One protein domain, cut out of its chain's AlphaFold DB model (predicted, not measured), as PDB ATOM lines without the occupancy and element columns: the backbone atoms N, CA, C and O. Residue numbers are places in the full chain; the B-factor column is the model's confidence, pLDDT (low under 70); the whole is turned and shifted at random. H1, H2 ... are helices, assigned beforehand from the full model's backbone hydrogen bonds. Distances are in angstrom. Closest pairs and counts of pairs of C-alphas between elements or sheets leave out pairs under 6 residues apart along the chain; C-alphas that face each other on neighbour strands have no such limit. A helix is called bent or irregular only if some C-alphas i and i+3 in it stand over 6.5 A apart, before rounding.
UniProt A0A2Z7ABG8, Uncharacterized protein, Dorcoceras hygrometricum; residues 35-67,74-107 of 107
ATOM      1  N   ARG A  35      -9.776  30.462   2.516       80.69
ATOM      2  CA  ARG A  35     -10.307  29.689   1.381       80.69
ATOM      3  C   ARG A  35     -10.855  28.333   1.809       80.69
ATOM      4  O   ARG A  35     -11.776  27.814   1.188       80.69
ATOM      5  N   ARG A  36     -10.274  27.707   2.835       84.38
ATOM      6  CA  ARG A  36     -10.811  26.458   3.390       84.38
ATOM      7  C   ARG A  36     -12.121  26.695   4.141       84.38
ATOM      8  O   ARG A  36     -13.037  25.906   3.963       84.38
ATOM      9  N   ARG A  37     -12.220  27.767   4.933       84.06
ATOM     10  CA  ARG A  37     -13.459  28.137   5.638       84.06
ATOM     11  C   ARG A  37     -14.586  28.495   4.673       84.06
ATOM     12  O   ARG A  37     -15.670  27.967   4.844       84.06
ATOM     13  N   ALA A  38     -14.308  29.296   3.645       82.06
ATOM     14  CA  ALA A  38     -15.291  29.641   2.615       82.06
ATOM     15  C   ALA A  38     -15.815  28.396   1.877       82.06
ATOM     16  O   ALA A  38     -17.018  28.200   1.748       82.06
ATOM     17  N   ARG A  39     -14.916  27.482   1.490       87.00
ATOM     18  CA  ARG A  39     -15.324  26.199   0.899       87.00
ATOM     19  C   ARG A  39     -16.132  25.335   1.862       87.00
ATOM     20  O   ARG A  39     -17.029  24.629   1.429       87.00
ATOM     21  N   GLN A  40     -15.817  25.365   3.156       89.06
ATOM     22  CA  GLN A  40     -16.587  24.621   4.148       89.06
ATOM     23  C   GLN A  40     -17.999  25.189   4.296       89.06
ATOM     24  O   GLN A  40     -18.945  24.417   4.283       89.06
ATOM     25  N   THR A  41     -18.154  26.515   4.354       89.44
ATOM     26  CA  THR A  41     -19.479  27.147   4.420       89.44
ATOM     27  C   THR A  41     -20.310  26.865   3.172       89.44
ATOM     28  O   THR A  41     -21.481  26.545   3.299       89.44
ATOM     29  N   GLU A  42     -19.699  26.886   1.982       92.06
ATOM     30  CA  GLU A  42     -20.378  26.498   0.736       92.06
ATOM     31  C   GLU A  42     -20.866  25.042   0.783       92.06
ATOM     32  O   GLU A  42     -21.996  24.750   0.399       92.06
ATOM     33  N   VAL A  43     -20.035  24.118   1.276       94.06
ATOM     34  CA  VAL A  43     -20.425  22.710   1.446       94.06
ATOM     35  C   VAL A  43     -21.557  22.582   2.460       94.06
ATOM     36  O   VAL A  43     -22.528  21.877   2.195       94.06
ATOM     37  N   ASP A  44     -21.464  23.266   3.596       94.62
ATOM     38  CA  ASP A  44     -22.483  23.218   4.642       94.62
ATOM     39  C   ASP A  44     -23.827  23.776   4.122       94.62
ATOM     40  O   ASP A  44     -24.875  23.169   4.342       94.62
ATOM     41  N   ASP A  45     -23.809  24.858   3.339       94.25
ATOM     42  CA  ASP A  45     -25.005  25.414   2.696       94.25
ATOM     43  C   ASP A  45     -25.608  24.459   1.657       94.25
ATOM     44  O   ASP A  45     -26.819  24.232   1.663       94.25
ATOM     45  N   VAL A  46     -24.783  23.834   0.809       93.50
ATOM     46  CA  VAL A  46     -25.252  22.839  -0.169       93.50
ATOM     47  C   VAL A  46     -25.819  21.607   0.536       93.50
ATOM     48  O   VAL A  46     -26.858  21.092   0.133       93.50
ATOM     49  N   THR A  47     -25.183  21.130   1.606       95.25
ATOM     50  CA  THR A  47     -25.702  19.984   2.371       95.25
ATOM     51  C   THR A  47     -27.028  20.307   3.054       95.25
ATOM     52  O   THR A  47     -27.927  19.464   3.044       95.25
ATOM     53  N   ARG A  48     -27.202  21.534   3.570       94.44
ATOM     54  CA  ARG A  48     -28.497  22.012   4.070       94.44
ATOM     55  C   ARG A  48     -29.540  22.033   2.953       94.44
ATOM     56  O   ARG A  48     -30.617  21.474   3.134       94.44
ATOM     57  N   GLN A  49     -29.197  22.604   1.797       93.69
ATOM     58  CA  GLN A  49     -30.091  22.686   0.643       93.69
ATOM     59  C   GLN A  49     -30.528  21.298   0.154       93.69
ATOM     60  O   GLN A  49     -31.704  21.089  -0.126       93.69
ATOM     61  N   ILE A  50     -29.613  20.324   0.099       94.00
ATOM     62  CA  ILE A  50     -29.944  18.932  -0.249       94.00
ATOM     63  C   ILE A  50     -30.962  18.360   0.748       94.00
ATOM     64  O   ILE A  50     -31.961  17.782   0.331       94.00
ATOM     65  N   GLY A  51     -30.759  18.575   2.052       95.94
ATOM     66  CA  GLY A  51     -31.708  18.125   3.073       95.94
ATOM     67  C   GLY A  51     -33.095  18.772   2.947       95.94
ATOM     68  O   GLY A  51     -34.113  18.101   3.124       95.94
ATOM     69  N   GLU A  52     -33.152  20.059   2.604       94.81
ATOM     70  CA  GLU A  52     -34.409  20.771   2.335       94.81
ATOM     71  C   GLU A  52     -35.114  20.213   1.087       94.81
ATOM     72  O   GLU A  52     -36.320  19.954   1.118       94.81
ATOM     73  N   MET A  53     -34.364  19.947   0.010       94.81
ATOM     74  CA  MET A  53     -34.889  19.327  -1.210       94.81
ATOM     75  C   MET A  53     -35.453  17.925  -0.948       94.81
ATOM     76  O   MET A  53     -36.543  17.610  -1.430       94.81
ATOM     77  N   ASP A  54     -34.755  17.102  -0.164       95.06
ATOM     78  CA  ASP A  54     -35.204  15.755   0.200       95.06
ATOM     79  C   ASP A  54     -36.494  15.794   1.028       95.06
ATOM     80  O   ASP A  54     -37.416  15.005   0.798       95.06
ATOM     81  N   LEU A  55     -36.609  16.750   1.956       94.88
ATOM     82  CA  LEU A  55     -37.829  16.953   2.735       94.88
ATOM     83  C   LEU A  55     -39.017  17.335   1.843       94.88
ATOM     84  O   LEU A  55     -40.117  16.801   2.021       94.88
ATOM     85  N   VAL A  56     -38.809  18.246   0.889       93.81
ATOM     86  CA  VAL A  56     -39.832  18.645  -0.088       93.81
ATOM     87  C   VAL A  56     -40.275  17.446  -0.923       93.81
ATOM     88  O   VAL A  56     -41.476  17.198  -1.039       93.81
ATOM     89  N   LEU A  57     -39.334  16.648  -1.434       92.38
ATOM     90  CA  LEU A  57     -39.640  15.451  -2.222       92.38
ATOM     91  C   LEU A  57     -40.409  14.399  -1.415       92.38
ATOM     92  O   LEU A  57     -41.384  13.840  -1.914       92.38
ATOM     93  N   ALA A  58     -40.028  14.162  -0.158       94.00
ATOM     94  CA  ALA A  58     -40.739  13.230   0.713       94.00
ATOM     95  C   ALA A  58     -42.186  13.678   0.979       94.00
ATOM     96  O   ALA A  58     -43.103  12.853   1.002       94.00
ATOM     97  N   ARG A  59     -42.415  14.987   1.161       93.38
ATOM     98  CA  ARG A  59     -43.768  15.547   1.309       93.38
ATOM     99  C   ARG A  59     -44.569  15.426   0.020       93.38
ATOM    100  O   ARG A  59     -45.703  14.964   0.079       93.38
ATOM    101  N   PHE A  60     -43.966  15.779  -1.114       91.81
ATOM    102  CA  PHE A  60     -44.576  15.657  -2.435       91.81
ATOM    103  C   PHE A  60     -45.066  14.224  -2.681       91.81
ATOM    104  O   PHE A  60     -46.252  14.016  -2.908       91.81
ATOM    105  N   GLN A  61     -44.193  13.230  -2.500       89.38
ATOM    106  CA  GLN A  61     -44.534  11.813  -2.676       89.38
ATOM    107  C   GLN A  61     -45.614  11.322  -1.708       89.38
ATOM    108  O   GLN A  61     -46.384  10.422  -2.036       89.38
ATOM    109  N   ARG A  62     -45.674  11.878  -0.493       91.56
ATOM    110  CA  ARG A  62     -46.679  11.482   0.499       91.56
ATOM    111  C   ARG A  62     -48.060  12.049   0.186       91.56
ATOM    112  O   ARG A  62     -49.066  11.438   0.548       91.56
ATOM    113  N   THR A  63     -48.119  13.206  -0.459       88.88
ATOM    114  CA  THR A  63     -49.378  13.873  -0.772       88.88
ATOM    115  C   THR A  63     -49.867  13.446  -2.154       88.88
ATOM    116  O   THR A  63     -49.705  14.145  -3.153       88.88
ATOM    117  N   ASN A  64     -50.484  12.266  -2.201       85.25
ATOM    118  CA  ASN A  64     -51.071  11.727  -3.425       85.25
ATOM    119  C   ASN A  64     -52.105  12.689  -4.039       85.25
ATOM    120  O   ASN A  64     -52.814  13.380  -3.296       85.25
ATOM    121  N   PRO A  65     -52.221  12.723  -5.376       84.19
ATOM    122  CA  PRO A  65     -53.256  13.495  -6.040       84.19
ATOM    123  C   PRO A  65     -54.640  12.949  -5.654       84.19
ATOM    124  O   PRO A  65     -54.859  11.734  -5.716       84.19
ATOM    125  N   PRO A  66     -55.582  13.809  -5.231       83.69
ATOM    126  CA  PRO A  66     -56.943  13.380  -4.970       83.69
ATOM    127  C   PRO A  66     -57.617  12.903  -6.257       83.69
ATOM    128  O   PRO A  66     -57.271  13.298  -7.369       83.69
ATOM    129  N   THR A  67     -58.617  12.040  -6.112       84.94
ATOM    130  CA  THR A  67     -59.417  11.592  -7.251       84.94
ATOM    131  C   THR A  67     -60.326  12.729  -7.712       84.94
ATOM    132  O   THR A  67     -61.339  13.036  -7.085       84.94
ATOM    133  N   GLY A  74     -62.273  20.519 -10.574       87.19
ATOM    134  CA  GLY A  74     -61.411  21.650 -10.914       87.19
ATOM    135  C   GLY A  74     -60.909  22.399  -9.679       87.19
ATOM    136  O   GLY A  74     -59.709  22.557  -9.514       87.19
ATOM    137  N   LEU A  75     -61.799  22.788  -8.760       90.00
ATOM    138  CA  LEU A  75     -61.408  23.520  -7.545       90.00
ATOM    139  C   LEU A  75     -60.489  22.689  -6.640       90.00
ATOM    140  O   LEU A  75     -59.541  23.212  -6.060       90.00
ATOM    141  N   MET A  76     -60.747  21.382  -6.555       88.94
ATOM    142  CA  MET A  76     -59.901  20.452  -5.808       88.94
ATOM    143  C   MET A  76     -58.524  20.283  -6.461       88.94
ATOM    144  O   MET A  76     -57.524  20.170  -5.751       88.94
ATOM    145  N   ALA A  77     -58.464  20.277  -7.797       88.94
ATOM    146  CA  ALA A  77     -57.212  20.220  -8.545       88.94
ATOM    147  C   ALA A  77     -56.379  21.483  -8.343       88.94
ATOM    148  O   ALA A  77     -55.209  21.366  -7.992       88.94
ATOM    149  N   GLU A  78     -56.986  22.661  -8.467       91.12
ATOM    150  CA  GLU A  78     -56.302  23.940  -8.236       91.12
ATOM    151  C   GLU A  78     -55.771  24.044  -6.800       91.12
ATOM    152  O   GLU A  78     -54.616  24.401  -6.586       91.12
ATOM    153  N   GLY A  79     -56.571  23.655  -5.799       92.12
ATOM    154  CA  GLY A  79     -56.129  23.662  -4.402       92.12
ATOM    155  C   GLY A  79     -54.975  22.693  -4.127       92.12
ATOM    156  O   GLY A  79     -54.034  23.030  -3.408       92.12
ATOM    157  N   TRP A  80     -55.015  21.494  -4.717       91.56
ATOM    158  CA  TRP A  80     -53.926  20.525  -4.589       91.56
ATOM    159  C   TRP A  80     -52.657  20.991  -5.312       91.56
ATOM    160  O   TRP A  80     -51.574  20.902  -4.737       91.56
ATOM    161  N   LEU A  81     -52.781  21.523  -6.532       90.75
ATOM    162  CA  LEU A  81     -51.655  22.063  -7.298       90.75
ATOM    163  C   LEU A  81     -51.004  23.241  -6.573       90.75
ATOM    164  O   LEU A  81     -49.790  23.218  -6.391       90.75
ATOM    165  N   GLY A  82     -51.794  24.194  -6.072       92.75
ATOM    166  CA  GLY A  82     -51.280  25.327  -5.300       92.75
ATOM    167  C   GLY A  82     -50.496  24.881  -4.064       92.75
ATOM    168  O   GLY A  82     -49.385  25.349  -3.831       92.75
ATOM    169  N   HIS A  83     -50.999  23.885  -3.327       91.69
ATOM    170  CA  HIS A  83     -50.259  23.318  -2.196       91.69
ATOM    171  C   HIS A  83     -48.922  22.677  -2.614       91.69
ATOM    172  O   HIS A  83     -47.928  22.770  -1.891       91.69
ATOM    173  N   MET A  84     -48.871  22.017  -3.774       90.88
ATOM    174  CA  MET A  84     -47.628  21.438  -4.293       90.88
ATOM    175  C   MET A  84     -46.639  22.506  -4.760       90.88
ATOM    176  O   MET A  84     -45.437  22.354  -4.554       90.88
ATOM    177  N   GLU A  85     -47.117  23.584  -5.374       91.81
ATOM    178  CA  GLU A  85     -46.276  24.706  -5.800       91.81
ATOM    179  C   GLU A  85     -45.601  25.387  -4.606       91.81
ATOM    180  O   GLU A  85     -44.385  25.585  -4.643       91.81
ATOM    181  N   GLU A  86     -46.335  25.601  -3.509       92.56
ATOM    182  CA  GLU A  86     -45.787  26.127  -2.251       92.56
ATOM    183  C   GLU A  86     -44.643  25.259  -1.698       92.56
ATOM    184  O   GLU A  86     -43.646  25.775  -1.188       92.56
ATOM    185  N   LEU A  87     -44.749  23.928  -1.817       92.31
ATOM    186  CA  LEU A  87     -43.675  23.020  -1.403       92.31
ATOM    187  C   LEU A  87     -42.410  23.214  -2.247       92.31
ATOM    188  O   LEU A  87     -41.300  23.147  -1.717       92.31
ATOM    189  N   PHE A  88     -42.560  23.444  -3.549       93.06
ATOM    190  CA  PHE A  88     -41.434  23.604  -4.468       93.06
ATOM    191  C   PHE A  88     -40.808  25.003  -4.442       93.06
ATOM    192  O   PHE A  88     -39.619  25.131  -4.748       93.06
ATOM    193  N   ASP A  89     -41.571  26.028  -4.063       92.25
ATOM    194  CA  ASP A  89     -41.077  27.397  -3.894       92.25
ATOM    195  C   ASP A  89     -40.031  27.504  -2.783       92.25
ATOM    196  O   ASP A  89     -39.064  28.248  -2.927       92.25
ATOM    197  N   ALA A  90     -40.154  26.691  -1.729       89.56
ATOM    198  CA  ALA A  90     -39.219  26.681  -0.602       89.56
ATOM    199  C   ALA A  90     -37.766  26.334  -0.984       89.56
ATOM    200  O   ALA A  90     -36.848  26.680  -0.249       89.56
ATOM    201  N   VAL A  91     -37.555  25.646  -2.109       90.31
ATOM    202  CA  VAL A  91     -36.232  25.173  -2.561       90.31
ATOM    203  C   VAL A  91     -35.893  25.649  -3.979       90.31
ATOM    204  O   VAL A  91     -35.032  25.070  -4.641       90.31
ATOM    205  N   GLU A  92     -36.591  26.686  -4.457       89.75
ATOM    206  CA  GLU A  92     -36.343  27.354  -5.744       89.75
ATOM    207  C   GLU A  92     -36.285  26.395  -6.952       89.75
ATOM    208  O   GLU A  92     -35.489  26.557  -7.881       89.75
ATOM    209  N   TYR A  93     -37.138  25.364  -6.978       90.50
ATOM    210  CA  TYR A  93     -37.155  24.438  -8.113       90.50
ATOM    211  C   TYR A  93     -37.496  25.159  -9.421       90.50
ATOM    212  O   TYR A  93     -38.485  25.891  -9.487       90.50
ATOM    213  N   SER A  94     -36.748  24.860 -10.490       92.12
ATOM    214  CA  SER A  94     -37.076  25.365 -11.827       92.12
ATOM    215  C   SER A  94     -38.420  24.804 -12.323       92.12
ATOM    216  O   SER A  94     -38.749  23.650 -12.005       92.12
ATOM    217  N   PRO A  95     -39.182  25.558 -13.138       91.81
ATOM    218  CA  PRO A  95     -40.470  25.107 -13.669       91.81
ATOM    219  C   PRO A  95     -40.401  23.741 -14.371       91.81
ATOM    220  O   PRO A  95     -41.282  22.901 -14.205       91.81
ATOM    221  N   GLU A  96     -39.313  23.460 -15.091       93.62
ATOM    222  CA  GLU A  96     -39.117  22.200 -15.819       93.62
ATOM    223  C   GLU A  96     -38.962  21.008 -14.871       93.62
ATOM    224  O   GLU A  96     -39.411  19.901 -15.176       93.62
ATOM    225  N   ARG A  97     -38.301  21.210 -13.725       91.44
ATOM    226  CA  ARG A  97     -38.143  20.166 -12.706       91.44
ATOM    227  C   ARG A  97     -39.468  19.903 -12.001       91.44
ATOM    228  O   ARG A  97     -39.834  18.737 -11.869       91.44
ATOM    229  N   ARG A  98     -40.204  20.960 -11.636       92.88
ATOM    230  CA  ARG A  98     -41.551  20.845 -11.048       92.88
ATOM    231  C   ARG A  98     -42.469  20.043 -11.964       92.88
ATOM    232  O   ARG A  98     -43.030  19.036 -11.543       92.88
ATOM    233  N   LEU A  99     -42.534  20.418 -13.245       92.19
ATOM    234  CA  LEU A  99     -43.377  19.744 -14.231       92.19
ATOM    235  C   LEU A  99     -43.041  18.251 -14.363       92.19
ATOM    236  O   LEU A  99     -43.942  17.417 -14.397       92.19
ATOM    237  N   LYS A 100     -41.751  17.891 -14.393       92.56
ATOM    238  CA  LYS A 100     -41.332  16.479 -14.430       92.56
ATOM    239  C   LYS A 100     -41.821  15.696 -13.213       92.56
ATOM    240  O   LYS A 100     -42.248  14.557 -13.379       92.56
ATOM    241  N   LEU A 101     -41.771  16.285 -12.018       91.44
ATOM    242  CA  LEU A 101     -42.245  15.640 -10.793       91.44
ATOM    243  C   LEU A 101     -43.764  15.435 -10.818       91.44
ATOM    244  O   LEU A 101     -44.225  14.326 -10.557       91.44
ATOM    245  N   PHE A 102     -44.536  16.444 -11.229       90.56
ATOM    246  CA  PHE A 102     -45.989  16.308 -11.387       90.56
ATOM    247  C   PHE A 102     -46.377  15.213 -12.384       90.56
ATOM    248  O   PHE A 102     -47.240  14.391 -12.088       90.56
ATOM    249  N   VAL A 103     -45.706  15.149 -13.537       90.25
ATOM    250  CA  VAL A 103     -45.961  14.108 -14.548       90.25
ATOM    251  C   VAL A 103     -45.664  12.706 -14.012       90.25
ATOM    252  O   VAL A 103     -46.342  11.757 -14.394       90.25
ATOM    253  N   LEU A 104     -44.667  12.551 -13.136       88.19
ATOM    254  CA  LEU A 104     -44.373  11.262 -12.506       88.19
ATOM    255  C   LEU A 104     -45.455  10.835 -11.508       88.19
ATOM    256  O   LEU A 104     -45.713   9.643 -11.395       88.19
ATOM    257  N   GLN A 105     -46.077  11.783 -10.807       84.62
ATOM    258  CA  GLN A 105     -47.051  11.503  -9.750       84.62
ATOM    259  C   GLN A 105     -48.497  11.361 -10.251       84.62
ATOM    260  O   GLN A 105     -49.320  10.748  -9.580       84.62
ATOM    261  N   LEU A 106     -48.813  11.929 -11.418       83.31
ATOM    262  CA  LEU A 106     -50.145  11.874 -12.042       83.31
ATOM    263  C   LEU A 106     -50.313  10.726 -13.057       83.31
ATOM    264  O   LEU A 106     -51.358  10.638 -13.701       83.31
ATOM    265  N   ARG A 107     -49.287   9.888 -13.242       73.69
ATOM    266  CA  ARG A 107     -49.359   8.659 -14.048       73.69
ATOM    267  C   ARG A 107     -50.007   7.524 -13.271       73.69
ATOM    268  O   ARG A 107     -50.763   6.774 -13.923       73.69
TER     269      ARG A 107
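What this domain is: This is residues 35 to 67 and 74 to 107 of the 107 residues of an uncharacterized protein of Dorcoceras hygrometricum (UniProt A0A2Z7ABG8). One long helix, H1, and the shorter H2, which extends beyond its far end, together make the length of this model: residues 35 to 48 of H1 stick out as a bare arm, and near the other end of H1 the two shorter helices, H2 and H3, gather into a small head. There H2 overlaps H1 only with a short stretch near the end of each helix and otherwise extends beyond H1, while H3 slants across from near the end of H2 to near the end of H1, close to both but loosely packed. The printed part has 67 residues, with three named helices in the order H1, H2, H3 and no named strand, and its class is all helix. The whole is loose, with a radius of gyration of the C-alphas of 15.2 A, and the C-alphas span 53 by 19 by 18 A.

Where its parts are: The longest helix is H1, residues 35 to 62, with 28 residues and 40.7 A from first to last C-alpha. It begins at C-alpha 35, at (-10.307, 29.689, 1.381), and ends at C-alpha 62, at (-46.679, 11.482, 0.499), with x lower at its end than at its beginning. H2, residues 74 to 89, has 16 residues and measures 22.3 A from first to last C-alpha; C-alpha 74 stands at (-61.411, 21.650, -10.914), and from there x rises toward C-alpha 89. H3, residues 95 to 105, has 11 residues and measures 15.6 A; its last C-alpha, that of Gln 105, is at (-47.051, 11.503, -9.750). No helix is bent or irregular.

How they stand to each other: H1 and H2 touch, with 5 pairs of C-alphas within 8 A. The closest C-alphas of the two are those of Val 56 and Leu 87, 6.0 A apart. H1 touches H2 with residues 56 to 60 alone, and H2 touches H1 with residues 84 to 88 alone. Their lines stand at a shallow tilt of 17 degrees, and they run opposite ways; their centres are 24.0 A apart. H3 touches no helix but is near H1 and near H2. H1 and H3 are close but not clearly touching: their closest C-alphas are those of Gln 61 and Gln 105, 7.5 A apart. They run the same way at a steep tilt of 39 degrees. H2 and H3 are also close but not clearly touching, and their closest C-alphas are those of Phe 88 and Arg 98, 7.1 A apart. They run opposite ways at a steep tilt of 56 degrees, with 12.8 A from centre to centre. In H1, H2 and H3 every pair of O of residue i and N of residue i+4 is within hydrogen-bond range.

The domain as a whole: The outline is a rod, and the two C-alphas farthest apart are those of Arg 35 and Gly 74, at 53.2 A. Residues 35 to 48, which belong to H1, stand free. Without them the body has 53 residues, spans 33 by 19 by 17 A and has a radius of gyration of 10.8 A. Residues 68 to 73 are cut out and not printed, and C-alphas 67 and 74 are 10.9 A apart across this cut. The link from H1 to H2 is the link across the cut; the link from H2 to H3, with 5 residues between them, is tight. The printed part ends at Arg 107, the chain's last residue. The mean pLDDT of the printed part is 90.4, and no printed residue is under 70.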